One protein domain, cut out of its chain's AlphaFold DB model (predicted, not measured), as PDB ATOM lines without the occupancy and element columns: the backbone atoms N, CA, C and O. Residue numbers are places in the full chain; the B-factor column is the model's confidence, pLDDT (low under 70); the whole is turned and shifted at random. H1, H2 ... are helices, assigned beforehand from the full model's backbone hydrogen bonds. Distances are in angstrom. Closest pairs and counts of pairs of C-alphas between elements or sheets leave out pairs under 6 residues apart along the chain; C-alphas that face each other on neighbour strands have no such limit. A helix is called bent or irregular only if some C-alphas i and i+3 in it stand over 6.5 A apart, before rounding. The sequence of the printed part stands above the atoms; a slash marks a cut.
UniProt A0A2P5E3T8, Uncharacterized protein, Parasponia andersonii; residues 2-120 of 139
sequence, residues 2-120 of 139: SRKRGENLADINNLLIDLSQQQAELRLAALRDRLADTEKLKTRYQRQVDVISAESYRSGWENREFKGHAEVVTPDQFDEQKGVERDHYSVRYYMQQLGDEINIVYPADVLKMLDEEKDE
ATOM      1  N   SER A   2     158.488 155.205 134.903       61.84
ATOM      2  CA  SER A   2     157.788 153.987 134.424       61.84
ATOM      3  C   SER A   2     158.624 152.699 134.343       61.84
ATOM      4  O   SER A   2     158.099 151.639 134.661       61.84
ATOM      5  N   ARG A   3     159.912 152.764 133.970       62.84
ATOM      6  CA  ARG A   3     160.766 151.565 133.802       62.84
ATOM      7  C   ARG A   3     160.990 150.799 135.114       62.84
ATOM      8  O   ARG A   3     160.729 149.607 135.179       62.84
ATOM      9  N   LYS A   4     161.319 151.533 136.182       68.00
ATOM     10  CA  LYS A   4     161.510 151.008 137.546       68.00
ATOM     11  C   LYS A   4     160.239 150.365 138.125       68.00
ATOM     12  O   LYS A   4     160.311 149.438 138.918       68.00
ATOM     13  N   ARG A   5     159.061 150.860 137.720       68.38
ATOM     14  CA  ARG A   5     157.763 150.293 138.118       68.38
ATOM     15  C   ARG A   5     157.468 148.980 137.385       68.38
ATOM     16  O   ARG A   5     156.888 148.092 137.990       68.38
ATOM     17  N   GLY A   6     157.865 148.862 136.115       69.56
ATOM     18  CA  GLY A   6     157.737 147.624 135.339       69.56
ATOM     19  C   GLY A   6     158.653 146.508 135.841       69.56
ATOM     20  O   GLY A   6     158.202 145.377 135.970       69.56
ATOM     21  N   GLU A   7     159.896 146.842 136.198       72.56
ATOM     22  CA  GLU A   7     160.865 145.908 136.800       72.56
ATOM     23  C   GLU A   7     160.349 145.373 138.150       72.56
ATOM     24  O   GLU A   7     160.207 144.166 138.311       72.56
ATOM     25  N   ASN A   8     159.883 146.254 139.046       82.69
ATOM     26  CA  ASN A   8     159.287 145.833 140.322       82.69
ATOM     27  C   ASN A   8     158.046 144.931 140.161       82.69
ATOM     28  O   ASN A   8     157.798 144.075 141.004       82.69
ATOM     29  N   LEU A   9     157.231 145.130 139.119       88.56
ATOM     30  CA  LEU A   9     156.053 144.288 138.869       88.56
ATOM     31  C   LEU A   9     156.439 142.901 138.340       88.56
ATOM     32  O   LEU A   9     155.797 141.920 138.706       88.56
ATOM     33  N   ALA A  10     157.475 142.814 137.503       90.50
ATOM     34  CA  ALA A  10     158.001 141.536 137.034       90.50
ATOM     35  C   ALA A  10     158.583 140.719 138.197       90.50
ATOM     36  O   ALA A  10     158.273 139.536 138.319       90.50
ATOM     37  N   ASP A  11     159.329 141.365 139.096       91.88
ATOM     38  CA  ASP A  11     159.909 140.720 140.278       91.88
ATOM     39  C   ASP A  11     158.828 140.189 141.234       91.88
ATOM     40  O   ASP A  11     158.915 139.056 141.708       91.88
ATOM     41  N   ILE A  12     157.762 140.969 141.466       93.31
ATOM     42  CA  ILE A  12     156.608 140.530 142.268       93.31
ATOM     43  C   ILE A  12     155.902 139.339 141.610       93.31
ATOM     44  O   ILE A  12     155.557 138.380 142.297       93.31
ATOM     45  N   ASN A  13     155.684 139.380 140.294       94.19
ATOM     46  CA  ASN A  13     155.030 138.281 139.584       94.19
ATOM     47  C   ASN A  13     155.857 136.992 139.641       94.19
ATOM     48  O   ASN A  13     155.286 135.930 139.873       94.19
ATOM     49  N   ASN A  14     157.180 137.080 139.490       95.31
ATOM     50  CA  ASN A  14     158.068 135.926 139.625       95.31
ATOM     51  C   ASN A  14     158.003 135.343 141.043       95.31
ATOM     52  O   ASN A  14     157.779 134.147 141.196       95.31
ATOM     53  N   LEU A  15     158.069 136.191 142.078       95.50
ATOM     54  CA  LEU A  15     157.934 135.748 143.469       95.50
ATOM     55  C   LEU A  15     156.587 135.049 143.730       95.50
ATOM     56  O   LEU A  15     156.533 134.046 144.438       95.50
ATOM     57  N   LEU A  16     155.489 135.566 143.174       96.19
ATOM     58  CA  LEU A  16     154.168 134.949 143.313       96.19
ATOM     59  C   LEU A  16     154.091 133.575 142.636       96.19
ATOM     60  O   LEU A  16     153.449 132.674 143.179       96.19
ATOM     61  N   ILE A  17     154.736 133.407 141.479       97.06
ATOM     62  CA  ILE A  17     154.835 132.111 140.793       97.06
ATOM     63  C   ILE A  17     155.624 131.124 141.660       97.06
ATOM     64  O   ILE A  17     155.118 130.033 141.930       97.06
ATOM     65  N   ASP A  18     156.786 131.531 142.172       97.12
ATOM     66  CA  ASP A  18     157.640 130.687 143.014       97.12
ATOM     67  C   ASP A  18     156.918 130.256 144.300       97.12
ATOM     68  O   ASP A  18     156.901 129.074 144.646       97.12
ATOM     69  N   LEU A  19     156.241 131.188 144.982       96.88
ATOM     70  CA  LEU A  19     155.450 130.882 146.179       96.88
ATOM     71  C   LEU A  19     154.278 129.944 145.875       96.88
ATOM     72  O   LEU A  19     153.989 129.043 146.664       96.88
ATOM     73  N   SER A  20     153.604 130.137 144.739       95.62
ATOM     74  CA  SER A  20     152.505 129.261 144.318       95.62
ATOM     75  C   SER A  20     153.006 127.843 144.046       95.62
ATOM     76  O   SER A  20     152.360 126.869 144.441       95.62
ATOM     77  N   GLN A  21     154.179 127.716 143.420       97.44
ATOM     78  CA  GLN A  21     154.821 126.430 143.189       97.44
ATOM     79  C   GLN A  21     155.236 125.771 144.508       97.44
ATOM     80  O   GLN A  21     154.858 124.626 144.760       97.44
ATOM     81  N   GLN A  22     155.912 126.502 145.396       97.50
ATOM     82  CA  GLN A  22     156.317 125.992 146.706       97.50
ATOM     83  C   GLN A  22     155.105 125.545 147.539       97.50
ATOM     84  O   GLN A  22     155.140 124.509 148.205       97.50
ATOM     85  N   GLN A  23     153.991 126.280 147.472       97.00
ATOM     86  CA  GLN A  23     152.749 125.886 148.132       97.00
ATOM     87  C   GLN A  23     152.193 124.569 147.571       97.00
ATOM     88  O   GLN A  23     151.721 123.726 148.341       97.00
ATOM     89  N   ALA A  24     152.222 124.378 146.250       96.81
ATOM     90  CA  ALA A  24     151.779 123.137 145.621       96.81
ATOM     91  C   ALA A  24     152.672 121.949 146.018       96.81
ATOM     92  O   ALA A  24     152.158 120.877 146.337       96.81
ATOM     93  N   GLU A  25     153.988 122.155 146.071       97.44
ATOM     94  CA  GLU A  25     154.962 121.144 146.493       97.44
ATOM     95  C   GLU A  25     154.750 120.722 147.952       97.44
ATOM     96  O   GLU A  25     154.672 119.527 148.242       97.44
ATOM     97  N   LEU A  26     154.555 121.682 148.863       96.06
ATOM     98  CA  LEU A  26     154.264 121.397 150.273       96.06
ATOM     99  C   LEU A  26     152.938 120.649 150.452       96.06
ATOM    100  O   LEU A  26     152.861 119.704 151.237       96.06
ATOM    101  N   ARG A  27     151.892 121.029 149.704       95.31
ATOM    102  CA  ARG A  27     150.610 120.305 149.718       95.31
ATOM    103  C   ARG A  27     150.775 118.865 149.243       95.31
ATOM    104  O   ARG A  27     150.202 117.961 149.846       95.31
ATOM    105  N   LEU A  28     151.555 118.643 148.186       96.50
ATOM    106  CA  LEU A  28     151.822 117.301 147.676       96.50
ATOM    107  C   LEU A  28     152.619 116.460 148.683       96.50
ATOM    108  O   LEU A  28     152.300 115.288 148.865       96.50
ATOM    109  N   ALA A  29     153.616 117.049 149.347       95.00
ATOM    110  CA  ALA A  29     154.375 116.384 150.404       95.00
ATOM    111  C   ALA A  29     153.457 115.957 151.562       95.00
ATOM    112  O   ALA A  29     153.399 114.777 151.887       95.00
ATOM    113  N   ALA A  30     152.631 116.875 152.072       89.38
ATOM    114  CA  ALA A  30     151.683 116.574 153.145       89.38
ATOM    115  C   ALA A  30     150.686 115.458 152.775       89.38
ATOM    116  O   ALA A  30     150.322 114.635 153.615       89.38
ATOM    117  N   LEU A  31     150.235 115.405 151.514       93.25
ATOM    118  CA  LEU A  31     149.367 114.323 151.036       93.25
ATOM    119  C   LEU A  31     150.093 112.975 150.968       93.25
ATOM    120  O   LEU A  31     149.488 111.951 151.282       93.25
ATOM    121  N   ARG A  32     151.371 112.961 150.576       94.00
ATOM    122  CA  ARG A  32     152.190 111.740 150.555       94.00
ATOM    123  C   ARG A  32     152.424 111.199 151.959       94.00
ATOM    124  O   ARG A  32     152.246 110.002 152.161       94.00
ATOM    125  N   ASP A  33     152.736 112.071 152.912       90.31
ATOM    126  CA  ASP A  33     152.940 111.681 154.308       90.31
ATOM    127  C   ASP A  33     151.653 111.092 154.900       90.31
ATOM    128  O   ASP A  33     151.656 109.981 155.427       90.31
ATOM    129  N   ARG A  34     150.507 111.756 154.688       89.88
ATOM    130  CA  ARG A  34     149.193 111.240 155.113       89.88
ATOM    131  C   ARG A  34     148.844 109.889 154.495       89.88
ATOM    132  O   ARG A  34     148.231 109.054 155.160       89.88
ATOM    133  N   LEU A  35     149.190 109.676 153.225       91.25
ATOM    134  CA  LEU A  35     148.962 108.395 152.563       91.25
ATOM    135  C   LEU A  35     149.833 107.298 153.187       91.25
ATOM    136  O   LEU A  35     149.327 106.216 153.474       91.25
ATOM    137  N   ALA A  36     151.108 107.591 153.450       90.06
ATOM    138  CA  ALA A  36     152.009 106.658 154.119       90.06
ATOM    139  C   ALA A  36     151.501 106.293 155.524       90.06
ATOM    140  O   ALA A  36     151.434 105.114 155.866       90.06
ATOM    141  N   ASP A  37     151.068 107.283 156.305       90.81
ATOM    142  CA  ASP A  37     150.477 107.063 157.628       90.81
ATOM    143  C   ASP A  37     149.199 106.218 157.558       90.81
ATOM    144  O   ASP A  37     148.994 105.324 158.380       90.81
ATOM    145  N   THR A  38     148.358 106.445 156.548       91.06
ATOM    146  CA  THR A  38     147.134 105.658 156.333       91.06
ATOM    147  C   THR A  38     147.451 104.184 156.075       91.06
ATOM    148  O   THR A  38     146.827 103.310 156.679       91.06
ATOM    149  N   GLU A  39     148.442 103.883 155.231       92.25
ATOM    150  CA  GLU A  39     148.849 102.497 154.966       92.25
ATOM    151  C   GLU A  39     149.477 101.838 156.203       92.25
ATOM    152  O   GLU A  39     149.170 100.684 156.512       92.25
ATOM    153  N   LYS A  40     150.274 102.578 156.986       91.69
ATOM    154  CA  LYS A  40     150.795 102.097 158.278       91.69
ATOM    155  C   LYS A  40     149.669 101.743 159.253       91.69
ATOM    156  O   LYS A  40     149.692 100.669 159.860       91.69
ATOM    157  N   LEU A  41     148.663 102.613 159.390       90.69
ATOM    158  CA  LEU A  41     147.493 102.354 160.239       90.69
ATOM    159  C   LEU A  41     146.704 101.141 159.762       90.69
ATOM    160  O   LEU A  41     146.306 100.312 160.581       90.69
ATOM    161  N   LYS A  42     146.494 101.010 158.451       93.31
ATOM    162  CA  LYS A  42     145.800  99.863 157.866       93.31
ATOM    163  C   LYS A  42     146.511  98.559 158.210       93.31
ATOM    164  O   LYS A  42     145.863  97.648 158.717       93.31
ATOM    165  N   THR A  43     147.829  98.491 158.022       92.31
ATOM    166  CA  THR A  43     148.639  97.323 158.401       92.31
ATOM    167  C   THR A  43     148.515  97.019 159.892       92.31
ATOM    168  O   THR A  43     148.273  95.873 160.272       92.31
ATOM    169  N   ARG A  44     148.598  98.044 160.750       93.19
ATOM    170  CA  ARG A  44     148.457  97.891 162.202       93.19
ATOM    171  C   ARG A  44     147.112  97.283 162.591       93.19
ATOM    172  O   ARG A  44     147.077  96.281 163.302       93.19
ATOM    173  N   TYR A  45     146.010  97.890 162.158       93.81
ATOM    174  CA  TYR A  45     144.676  97.444 162.549       93.81
ATOM    175  C   TYR A  45     144.306  96.114 161.905       93.81
ATOM    176  O   TYR A  45     143.721  95.270 162.580       93.81
ATOM    177  N   GLN A  46     144.715  95.875 160.656       95.75
ATOM    178  CA  GLN A  46     144.541  94.571 160.026       95.75
ATOM    179  C   GLN A  46     145.250  93.488 160.840       95.75
ATOM    180  O   GLN A  46     144.643  92.469 161.154       95.75
ATOM    181  N   ARG A  47     146.482  93.748 161.294       95.38
ATOM    182  CA  ARG A  47     147.209  92.797 162.132       95.38
ATOM    183  C   ARG A  47     146.504  92.523 163.461       95.38
ATOM    184  O   ARG A  47     146.484  91.381 163.905       95.38
ATOM    185  N   GLN A  48     145.909  93.535 164.094       95.19
ATOM    186  CA  GLN A  48     145.102  93.329 165.306       95.19
ATOM    187  C   GLN A  48     143.884  92.443 165.034       95.19
ATOM    188  O   GLN A  48     143.626  91.517 165.799       95.19
ATOM    189  N   VAL A  49     143.167  92.709 163.939       96.88
ATOM    190  CA  VAL A  49     142.015  91.908 163.510       96.88
ATOM    191  C   VAL A  49     142.428  90.465 163.254       96.88
ATOM    192  O   VAL A  49     141.755  89.556 163.728       96.88
ATOM    193  N   ASP A  50     143.546  90.243 162.565       97.31
ATOM    194  CA  ASP A  50     144.044  88.904 162.263       97.31
ATOM    195  C   ASP A  50     144.328  88.114 163.548       97.31
ATOM    196  O   ASP A  50     143.833  86.997 163.695       97.31
ATOM    197  N   VAL A  51     145.013  88.727 164.520       96.81
ATOM    198  CA  VAL A  51     145.331  88.111 165.821       96.81
ATOM    199  C   VAL A  51     144.072  87.777 166.617       96.81
ATOM    200  O   VAL A  51     143.916  86.639 167.055       96.81
ATOM    201  N   ILE A  52     143.150  88.734 166.761       96.44
ATOM    202  CA  ILE A  52     141.894  88.531 167.501       96.44
ATOM    203  C   ILE A  52     141.033  87.470 166.809       96.44
ATOM    204  O   ILE A  52     140.407  86.643 167.473       96.44
ATOM    205  N   SER A  53     141.006  87.467 165.473       96.44
ATOM    206  CA  SER A  53     140.247  86.477 164.710       96.44
ATOM    207  C   SER A  53     140.794  85.067 164.911       96.44
ATOM    208  O   SER A  53     140.006  84.143 165.091       96.44
ATOM    209  N   ALA A  54     142.119  84.905 164.940       96.81
ATOM    210  CA  ALA A  54     142.774  83.619 165.141       96.81
ATOM    211  C   ALA A  54     142.544  83.080 166.563       96.81
ATOM    212  O   ALA A  54     142.143  81.928 166.731       96.81
ATOM    213  N   GLU A  55     142.667  83.945 167.574       96.12
ATOM    214  CA  GLU A  55     142.360  83.607 168.970       96.12
ATOM    215  C   GLU A  55     140.901  83.162 169.140       96.12
ATOM    216  O   GLU A  55     140.612  82.106 169.708       96.12
ATOM    217  N   SER A  56     139.973  83.948 168.586       94.94
ATOM    218  CA  SER A  56     138.536  83.667 168.658       94.94
ATOM    219  C   SER A  56     138.187  82.361 167.948       94.94
ATOM    220  O   SER A  56     137.403  81.565 168.463       94.94
ATOM    221  N   TYR A  57     138.788  82.117 166.779       94.88
ATOM    222  CA  TYR A  57     138.571  80.898 166.009       94.88
ATOM    223  C   TYR A  57     139.030  79.656 166.774       94.88
ATOM    224  O   TYR A  57     138.283  78.682 166.883       94.88
ATOM    225  N   ARG A  58     140.236  79.692 167.354       93.94
ATOM    226  CA  ARG A  58     140.747  78.578 168.157       93.94
ATOM    227  C   ARG A  58     139.871  78.321 169.382       93.94
ATOM    228  O   ARG A  58     139.496  77.174 169.617       93.94
ATOM    229  N   SER A  59     139.471  79.374 170.093       93.50
ATOM    230  CA  SER A  59     138.563  79.266 171.241       93.50
ATOM    231  C   SER A  59     137.229  78.610 170.862       93.50
ATOM    232  O   SER A  59     136.812  77.631 171.485       93.50
ATOM    233  N   GLY A  60     136.592  79.060 169.775       93.88
ATOM    234  CA  GLY A  60     135.347  78.459 169.286       93.88
ATOM    235  C   GLY A  60     135.512  76.988 168.886       93.88
ATOM    236  O   GLY A  60     134.634  76.155 169.130       93.88
ATOM    237  N   TRP A  61     136.671  76.627 168.334       92.50
ATOM    238  CA  TRP A  61     136.996  75.245 167.990       92.50
ATOM    239  C   TRP A  61     137.132  74.353 169.227       92.50
ATOM    240  O   TRP A  61     136.535  73.274 169.277       92.50
ATOM    241  N   GLU A  62     137.853  74.813 170.249       91.69
ATOM    242  CA  GLU A  62     138.019  74.109 171.527       91.69
ATOM    243  C   GLU A  62     136.684  73.938 172.267       91.69
ATOM    244  O   GLU A  62     136.398  72.864 172.808       91.69
ATOM    245  N   ASN A  63     135.808  74.940 172.177       94.44
ATOM    246  CA  ASN A  63     134.452  74.912 172.727       94.44
ATOM    247  C   ASN A  63     133.454  74.103 171.879       94.44
ATOM    248  O   ASN A  63     132.280  73.990 172.239       94.44
ATOM    249  N   ARG A  64     133.906  73.490 170.773       90.94
ATOM    250  CA  ARG A  64     133.077  72.734 169.817       90.94
ATOM    251  C   ARG A  64     131.920  73.554 169.231       90.94
ATOM    252  O   ARG A  64     130.912  72.970 168.829       90.94
ATOM    253  N   GLU A  65     132.069  74.872 169.136       91.12
ATOM    254  CA  GLU A  65     131.063  75.772 168.554       91.12
ATOM    255  C   GLU A  65     130.819  75.455 167.075       91.12
ATOM    256  O   GLU A  65     129.704  75.584 166.583       91.12
ATOM    257  N   PHE A  66     131.833  74.924 166.386       87.81
ATOM    258  CA  PHE A  66     131.741  74.525 164.982       87.81
ATOM    259  C   PHE A  66     131.237  73.088 164.759       87.81
ATOM    260  O   PHE A  66     131.320  72.555 163.648       87.81
ATOM    261  N   LYS A  67     130.700  72.410 165.778       88.06
ATOM    262  CA  LYS A  67     130.196  71.038 165.618       88.06
ATOM    263  C   LYS A  67     129.002  71.000 164.655       88.06
ATOM    264  O   LYS A  67     127.975  71.612 164.906       88.06
ATOM    265  N   GLY A  68     129.110  70.197 163.595       85.00
ATOM    266  CA  GLY A  68     128.057  70.052 162.579       85.00
ATOM    267  C   GLY A  68     128.192  71.010 161.391       85.00
ATOM    268  O   GLY A  68     127.375  70.944 160.476       85.00
ATOM    269  N   HIS A  69     129.228  71.849 161.370       86.00
ATOM    270  CA  HIS A  69     129.582  72.654 160.206       86.00
ATOM    271  C   HIS A  69     130.443  71.829 159.232       86.00
ATOM    272  O   HIS A  69     131.347  71.109 159.653       86.00
ATOM    273  N   ALA A  70     130.131  71.898 157.933       74.50
ATOM    274  CA  ALA A  70     130.753  71.064 156.896       74.50
ATOM    275  C   ALA A  70     132.106  71.598 156.389       74.50
ATOM    276  O   ALA A  70     132.922  70.828 155.892       74.50
ATOM    277  N   GLU A  71     132.351  72.900 156.538       78.75
ATOM    278  CA  GLU A  71     133.560  73.578 156.067       78.75
ATOM    279  C   GLU A  71     134.220  74.292 157.238       78.75
ATOM    280  O   GLU A  71     133.951  75.458 157.523       78.75
ATOM    281  N   VAL A  72     135.057  73.562 157.966       85.75
ATOM    282  CA  VAL A  72     135.811  74.128 159.078       85.75
ATOM    283  C   VAL A  72     137.258  73.693 158.922       85.75
ATOM    284  O   VAL A  72     137.547  72.501 158.796       85.75
ATOM    285  N   VAL A  73     138.154  74.671 158.854       92.00
ATOM    286  CA  VAL A  73     139.591  74.420 158.784       92.00
ATOM    287  C   VAL A  73     140.119  74.088 160.174       92.00
ATOM    288  O   VAL A  73     139.504  74.400 161.193       92.00
ATOM    289  N   THR A  74     141.270  73.429 160.235       93.25
ATOM    290  CA  THR A  74     141.931  73.246 161.532       93.25
ATOM    291  C   THR A  74     142.410  74.603 162.065       93.25
ATOM    292  O   THR A  74     142.791  75.460 161.263       93.25
ATOM    293  N   PRO A  75     142.437  74.822 163.393       94.38
ATOM    294  CA  PRO A  75     142.961  76.062 163.968       94.38
ATOM    295  C   PRO A  75     144.363  76.418 163.461       94.38
ATOM    296  O   PRO A  75     144.617  77.571 163.145       94.38
ATOM    297  N   ASP A  76     145.234  75.420 163.284       94.94
ATOM    298  CA  ASP A  76     146.597  75.620 162.778       94.94
ATOM    299  C   ASP A  76     146.610  76.157 161.331       94.94
ATOM    300  O   ASP A  76     147.405  77.033 161.003       94.94
ATOM    301  N   GLN A  77     145.695  75.693 160.470       95.38
ATOM    302  CA  GLN A  77     145.540  76.230 159.110       95.38
ATOM    303  C   GLN A  77     144.992  77.660 159.114       95.38
ATOM    304  O   GLN A  77     145.375  78.476 158.276       95.38
ATOM    305  N   PHE A  78     144.078  77.967 160.039       95.31
ATOM    306  CA  PHE A  78     143.539  79.317 160.175       95.31
ATOM    307  C   PHE A  78     144.614  80.295 160.666       95.31
ATOM    308  O   PHE A  78     144.760  81.379 160.105       95.31
ATOM    309  N   ASP A  79     145.408  79.894 161.661       96.00
ATOM    310  CA  ASP A  79     146.558  80.656 162.150       96.00
ATOM    311  C   ASP A  79     147.542  80.969 161.013       96.00
ATOM    312  O   ASP A  79     147.922  82.127 160.825       96.00
ATOM    313  N   GLU A  80     147.887  79.967 160.198       95.88
ATOM    314  CA  GLU A  80     148.766  80.132 159.036       95.88
ATOM    315  C   GLU A  80     148.181  81.117 158.011       95.88
ATOM    316  O   GLU A  80     148.887  82.014 157.546       95.88
ATOM    317  N   GLN A  81     146.875  81.038 157.721       95.81
ATOM    318  CA  GLN A  81     146.190  81.986 156.832       95.81
ATOM    319  C   GLN A  81     146.271  83.432 157.346       95.81
ATOM    320  O   GLN A  81     146.364  84.374 156.555       95.81
ATOM    321  N   LYS A  82     146.209  83.618 158.665       95.12
ATOM    322  CA  LYS A  82     146.323  84.926 159.325       95.12
ATOM    323  C   LYS A  82     147.772  85.346 159.566       95.12
ATOM    324  O   LYS A  82     148.025  86.459 160.034       95.12
ATOM    325  N   GLY A  83     148.731  84.472 159.259       94.75
ATOM    326  CA  GLY A  83     150.140  84.645 159.587       94.75
ATOM    327  C   GLY A  83     150.362  84.839 161.086       94.75
ATOM    328  O   GLY A  83     151.228  85.625 161.462       94.75
ATOM    329  N   VAL A  84     149.528  84.240 161.935       95.94
ATOM    330  CA  VAL A  84     149.625  84.305 163.396       95.94
ATOM    331  C   VAL A  84     150.388  83.070 163.860       95.94
ATOM    332  O   VAL A  84     150.089  81.949 163.471       95.94
ATOM    333  N   GLU A  85     151.418  83.280 164.667       93.88
ATOM    334  CA  GLU A  85     152.165  82.212 165.313       93.88
ATOM    335  C   GLU A  85     151.266  81.457 166.298       93.88
ATOM    336  O   GLU A  85     150.566  82.062 167.121       93.88
ATOM    337  N   ARG A  86     151.307  80.125 166.210       89.75
ATOM    338  CA  ARG A  86     150.507  79.236 167.052       89.75
ATOM    339  C   ARG A  86     150.740  79.540 168.530       89.75
ATOM    340  O   ARG A  86     151.875  79.756 168.959       89.75
ATOM    341  N   ASP A  87     149.660  79.533 169.305       85.69
ATOM    342  CA  ASP A  87     149.669  79.752 170.757       85.69
ATOM    343  C   ASP A  87     150.183  81.151 171.191       85.69
ATOM    344  O   ASP A  87     150.346  81.415 172.382       85.69
ATOM    345  N   HIS A  88     150.382  82.085 170.247       90.19
ATOM    346  CA  HIS A  88     150.848  83.452 170.497       90.19
ATOM    347  C   HIS A  88     149.814  84.483 170.031       90.19
ATOM    348  O   HIS A  88     150.004  85.181 169.038       90.19
ATOM    349  N   TYR A  89     148.728  84.629 170.795       93.31
ATOM    350  CA  TYR A  89     147.592  85.516 170.483       93.31
ATOM    351  C   TYR A  89     147.657  86.902 171.134       93.31
ATOM    352  O   TYR A  89     146.669  87.621 171.261       93.31
ATOM    353  N   SER A  90     148.842  87.331 171.554       93.00
ATOM    354  CA  SER A  90     149.000  88.650 172.157       93.00
ATOM    355  C   SER A  90     149.047  89.724 171.075       93.00
ATOM    356  O   SER A  90     150.048  89.875 170.376       93.00
ATOM    357  N   VAL A  91     148.009  90.559 170.993       92.38
ATOM    358  CA  VAL A  91     148.052  91.770 170.154       92.38
ATOM    359  C   VAL A  91     149.302  92.596 170.471       92.38
ATOM    360  O   VAL A  91     149.983  93.056 169.559       92.38
ATOM    361  N   ARG A  92     149.666  92.728 171.755       91.88
ATOM    362  CA  ARG A  92     150.870  93.464 172.175       91.88
ATOM    363  C   ARG A  92     152.154  92.901 171.567       91.88
ATOM    364  O   ARG A  92     152.989  93.694 171.147       91.88
ATOM    365  N   TYR A  93     152.290  91.578 171.485       92.06
ATOM    366  CA  TYR A  93     153.453  90.925 170.878       92.06
ATOM    367  C   TYR A  93     153.631  91.358 169.417       92.06
ATOM    368  O   TYR A  93     154.697  91.843 169.044       92.06
ATOM    369  N   TYR A  94     152.565  91.314 168.615       91.31
ATOM    370  CA  TYR A  94     152.641  91.735 167.212       91.31
ATOM    371  C   TYR A  94     152.758  93.245 167.028       91.31
ATOM    372  O   TYR A  94     153.450  93.691 166.120       91.31
ATOM    373  N   MET A  95     152.125  94.051 167.886       91.25
ATOM    374  CA  MET A  95     152.304  95.505 167.830       91.25
ATOM    375  C   MET A  95     153.754  95.901 168.132       91.25
ATOM    376  O   MET A  95     154.248  96.865 167.559       91.25
ATOM    377  N   GLN A  96     154.444  95.156 168.999       90.19
ATOM    378  CA  GLN A  96     155.854  95.394 169.294       90.19
ATOM    379  C   GLN A  96     156.769  94.988 168.131       90.19
ATOM    380  O   GLN A  96     157.736  95.694 167.868       90.19
ATOM    381  N   GLN A  97     156.448  93.906 167.411       89.00
ATOM    382  CA  GLN A  97     157.174  93.520 166.191       89.00
ATOM    383  C   GLN A  97     157.051  94.565 165.082       89.00
ATOM    384  O   GLN A  97     158.030  94.839 164.396       89.00
ATOM    385  N   LEU A  98     155.870  95.175 164.938       88.38
ATOM    386  CA  LEU A  98     155.659  96.278 163.999       88.38
ATOM    387  C   LEU A  98     156.432  97.552 164.401       88.38
ATOM    388  O   LEU A  98     156.664  98.406 163.552       88.38
ATOM    389  N   GLY A  99     156.856  97.678 165.665       83.62
ATOM    390  CA  GLY A  99     157.843  98.660 166.132       83.62
ATOM    391  C   GLY A  99     157.670 100.080 165.578       83.62
ATOM    392  O   GLY A  99     156.588 100.668 165.649       83.62
ATOM    393  N   ASP A 100     158.759 100.618 165.017       73.19
ATOM    394  CA  ASP A 100     158.815 101.946 164.389       73.19
ATOM    395  C   ASP A 100     158.071 102.027 163.047       73.19
ATOM    396  O   ASP A 100     157.727 103.120 162.595       73.19
ATOM    397  N   GLU A 101     157.782 100.891 162.405       74.62
ATOM    398  CA  GLU A 101     157.124 100.840 161.094       74.62
ATOM    399  C   GLU A 101     155.717 101.449 161.149       74.62
ATOM    400  O   GLU A 101     155.266 102.088 160.201       74.62
ATOM    401  N   ILE A 102     155.062 101.340 162.307       79.12
ATOM    402  CA  ILE A 102     153.735 101.901 162.592       79.12
ATOM    403  C   ILE A 102     153.776 103.113 163.533       79.12
ATOM    404  O   ILE A 102     152.725 103.548 164.014       79.12
ATOM    405  N   ASN A 103     154.966 103.645 163.828       79.06
ATOM    406  CA  ASN A 103     155.093 104.858 164.623       79.06
ATOM    407  C   ASN A 103     154.671 106.056 163.765       79.06
ATOM    408  O   ASN A 103     155.299 106.376 162.751       79.06
ATOM    409  N   ILE A 104     153.562 106.676 164.162       79.94
ATOM    410  CA  ILE A 104     153.006 107.862 163.521       79.94
ATOM    411  C   ILE A 104     153.073 108.974 164.551       79.94
ATOM    412  O   ILE A 104     152.422 108.918 165.596       79.94
ATOM    413  N   VAL A 105     153.904 109.968 164.259       79.88
ATOM    414  CA  VAL A 105     154.107 111.118 165.130       79.88
ATOM    415  C   VAL A 105     153.175 112.220 164.662       79.88
ATOM    416  O   VAL A 105     153.421 112.869 163.647       79.88
ATOM    417  N   TYR A 106     152.101 112.435 165.415       75.00
ATOM    418  CA  TYR A 106     151.247 113.593 165.199       75.00
ATOM    419  C   TYR A 106     151.847 114.825 165.883       75.00
ATOM    420  O   TYR A 106     152.372 114.715 166.996       75.00
ATOM    421  N   PRO A 107     151.765 116.006 165.255       78.69
ATOM    422  CA  PRO A 107     152.142 117.238 165.922       78.69
ATOM    423  C   PRO A 107     151.178 117.534 167.091       78.69
ATOM    424  O   PRO A 107     150.024 117.099 167.105       78.69
ATOM    425  N   ALA A 108     151.675 118.226 168.118       81.38
ATOM    426  CA  ALA A 108     150.979 118.366 169.403       81.38
ATOM    427  C   ALA A 108     149.644 119.131 169.318       81.38
ATOM    428  O   ALA A 108     148.733 118.880 170.103       81.38
ATOM    429  N   ASP A 109     149.519 120.053 168.369       83.00
ATOM    430  CA  ASP A 109     148.287 120.784 168.070       83.00
ATOM    431  C   ASP A 109     147.184 119.866 167.521       83.00
ATOM    432  O   ASP A 109     146.039 119.974 167.951       83.00
ATOM    433  N   VAL A 110     147.529 118.911 166.650       77.25
ATOM    434  CA  VAL A 110     146.590 117.899 166.139       77.25
ATOM    435  C   VAL A 110     146.096 116.992 167.264       77.25
ATOM    436  O   VAL A 110     144.901 116.723 167.347       77.25
ATOM    437  N   LEU A 111     146.993 116.547 168.151       81.88
ATOM    438  CA  LEU A 111     146.611 115.734 169.311       81.88
ATOM    439  C   LEU A 111     145.635 116.488 170.220       81.88
ATOM    440  O   LEU A 111     144.606 115.941 170.601       81.88
ATOM    441  N   LYS A 112     145.904 117.773 170.477       82.75
ATOM    442  CA  LYS A 112     145.031 118.623 171.286       82.75
ATOM    443  C   LYS A 112     143.631 118.785 170.678       82.75
ATOM    444  O   LYS A 112     142.648 118.721 171.406       82.75
ATOM    445  N   MET A 113     143.531 118.959 169.356       80.31
ATOM    446  CA  MET A 113     142.234 119.038 168.670       80.31
ATOM    447  C   MET A 113     141.427 117.738 168.783       80.31
ATOM    448  O   MET A 113     140.210 117.788 168.936       80.31
ATOM    449  N   LEU A 114     142.091 116.580 168.707       76.56
ATOM    450  CA  LEU A 114     141.429 115.280 168.844       76.56
ATOM    451  C   LEU A 114     140.914 115.040 170.265       76.56
ATOM    452  O   LEU A 114     139.868 114.415 170.420       76.56
ATOM    453  N   ASP A 115     141.628 115.530 171.281       76.44
ATOM    454  CA  ASP A 115     141.190 115.450 172.677       76.44
ATOM    455  C   ASP A 115     139.976 116.360 172.932       76.44
ATOM    456  O   ASP A 115     139.004 115.925 173.546       76.44
ATOM    457  N   GLU A 116     139.976 117.584 172.386       75.88
ATOM    458  CA  GLU A 116     138.844 118.522 172.480       75.88
ATOM    459  C   GLU A 116     137.565 117.970 171.803       75.88
ATOM    460  O   GLU A 116     136.464 118.169 172.315       75.88
ATOM    461  N   GLU A 117     137.688 117.196 170.712       63.75
ATOM    462  CA  GLU A 117     136.553 116.531 170.039       63.75
ATOM    463  C   GLU A 117     135.905 115.423 170.895       63.75
ATOM    464  O   GLU A 117     134.722 115.121 170.729       63.75
ATOM    465  N   LYS A 118     136.645 114.796 171.823       59.75
ATOM    466  CA  LYS A 118     136.098 113.734 172.693       59.75
ATOM    467  C   LYS A 118     135.186 114.269 173.793       59.75
ATOM    468  O   LYS A 118     134.329 113.518 174.263       59.75
ATOM    469  N   ASP A 119     135.350 115.534 174.160       55.47
ATOM    470  CA  ASP A 119     134.591 116.188 175.226       55.47
ATOM    471  C   ASP A 119     133.360 116.954 174.706       55.47
ATOM    472  O   ASP A 119     132.499 117.360 175.492       55.47
ATOM    473  N   GLU A 120     133.227 117.120 173.386       55.12
ATOM    474  CA  GLU A 120     132.068 117.757 172.762       55.12
ATOM    475  C   GLU A 120     131.031 116.693 172.326       55.12
ATOM    476  O   GLU A 120     131.380 115.717 171.657       55.12
TER     477      GLU A 120
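This is residues 2 to 120 of the 139 residues of an uncharacterized protein of Parasponia andersonii (UniProt A0A2P5E3T8). One very long helix, H1, makes the long axis, and the chain folds back along its second half, where the short helices H2 and H3 pack side by side with it one after the other. Residues 2 to 32 of H1 stick out as a bare arm at one end, and residues 106 to 120, with H4, stick out as a second, shorter arm that packs on no helix. The printed part has 119 residues with four named helices, in the order H1, H2, H3, H4, and no named strand; its class is all helix. The whole is extended, with a radius of gyration of the C-alphas of 26.4 A, and a rod in outline, spanning 93 by 34 by 26 A.

H1, residues 2 to 62, touches H2, residues 75 to 82, with its residues 50 to 61 alone. The closest C-alphas are those of Arg 58 and Pro 75, 5.4 A apart. The two helices form a helical hairpin, at a shallow tilt of 5 degrees, opposite ways. H1 touches H3, residues 91 to 102, with its residues 37 to 52 alone; the closest C-alphas are those of Lys 40 and Ile 102, 5.2 A apart. Their tilt is shallow, 19 degrees, and they run opposite ways. H2 and H3 are apart. H4, residues 108 to 119, is apart from H1, H2 and H3. Every O i to N i+4 pair is within hydrogen-bond range in H1 and H2, against 5 of 8 in H3 and 6 of 8 in H4.

H1 begins with C-alpha 2 at (157.788, 153.987, 134.424) and ends with C-alpha 62 at (138.019, 74.109, 171.527), 90.3 A from first to last C-alpha over 61 residues. H2 has 8 residues and is 10.6 A long. H3 has 12 residues over 13.9 A and is irregular: C-alphas 97 and 100 are 8.8 A apart. H4, also of 12 residues, is 17.5 A long and ends with C-alpha 119 at (134.591, 116.188, 175.226).

The two C-alphas farthest apart are those of Ser 2 and Gly 68, 93.4 A. Without the stretches that stand free, residues 2 to 32 and 106 to 120, the body has 73 residues and spans 49 by 21 by 16 A. The link from H1 to H2, residues 63 to 74, is long, that from H2 to H3 is short, and that from H3 to H4 is tight. The printed part has no cut. Its mean pLDDT is 88.2, and the values under 70 are those of residues 2 to 6 and 117 to 120.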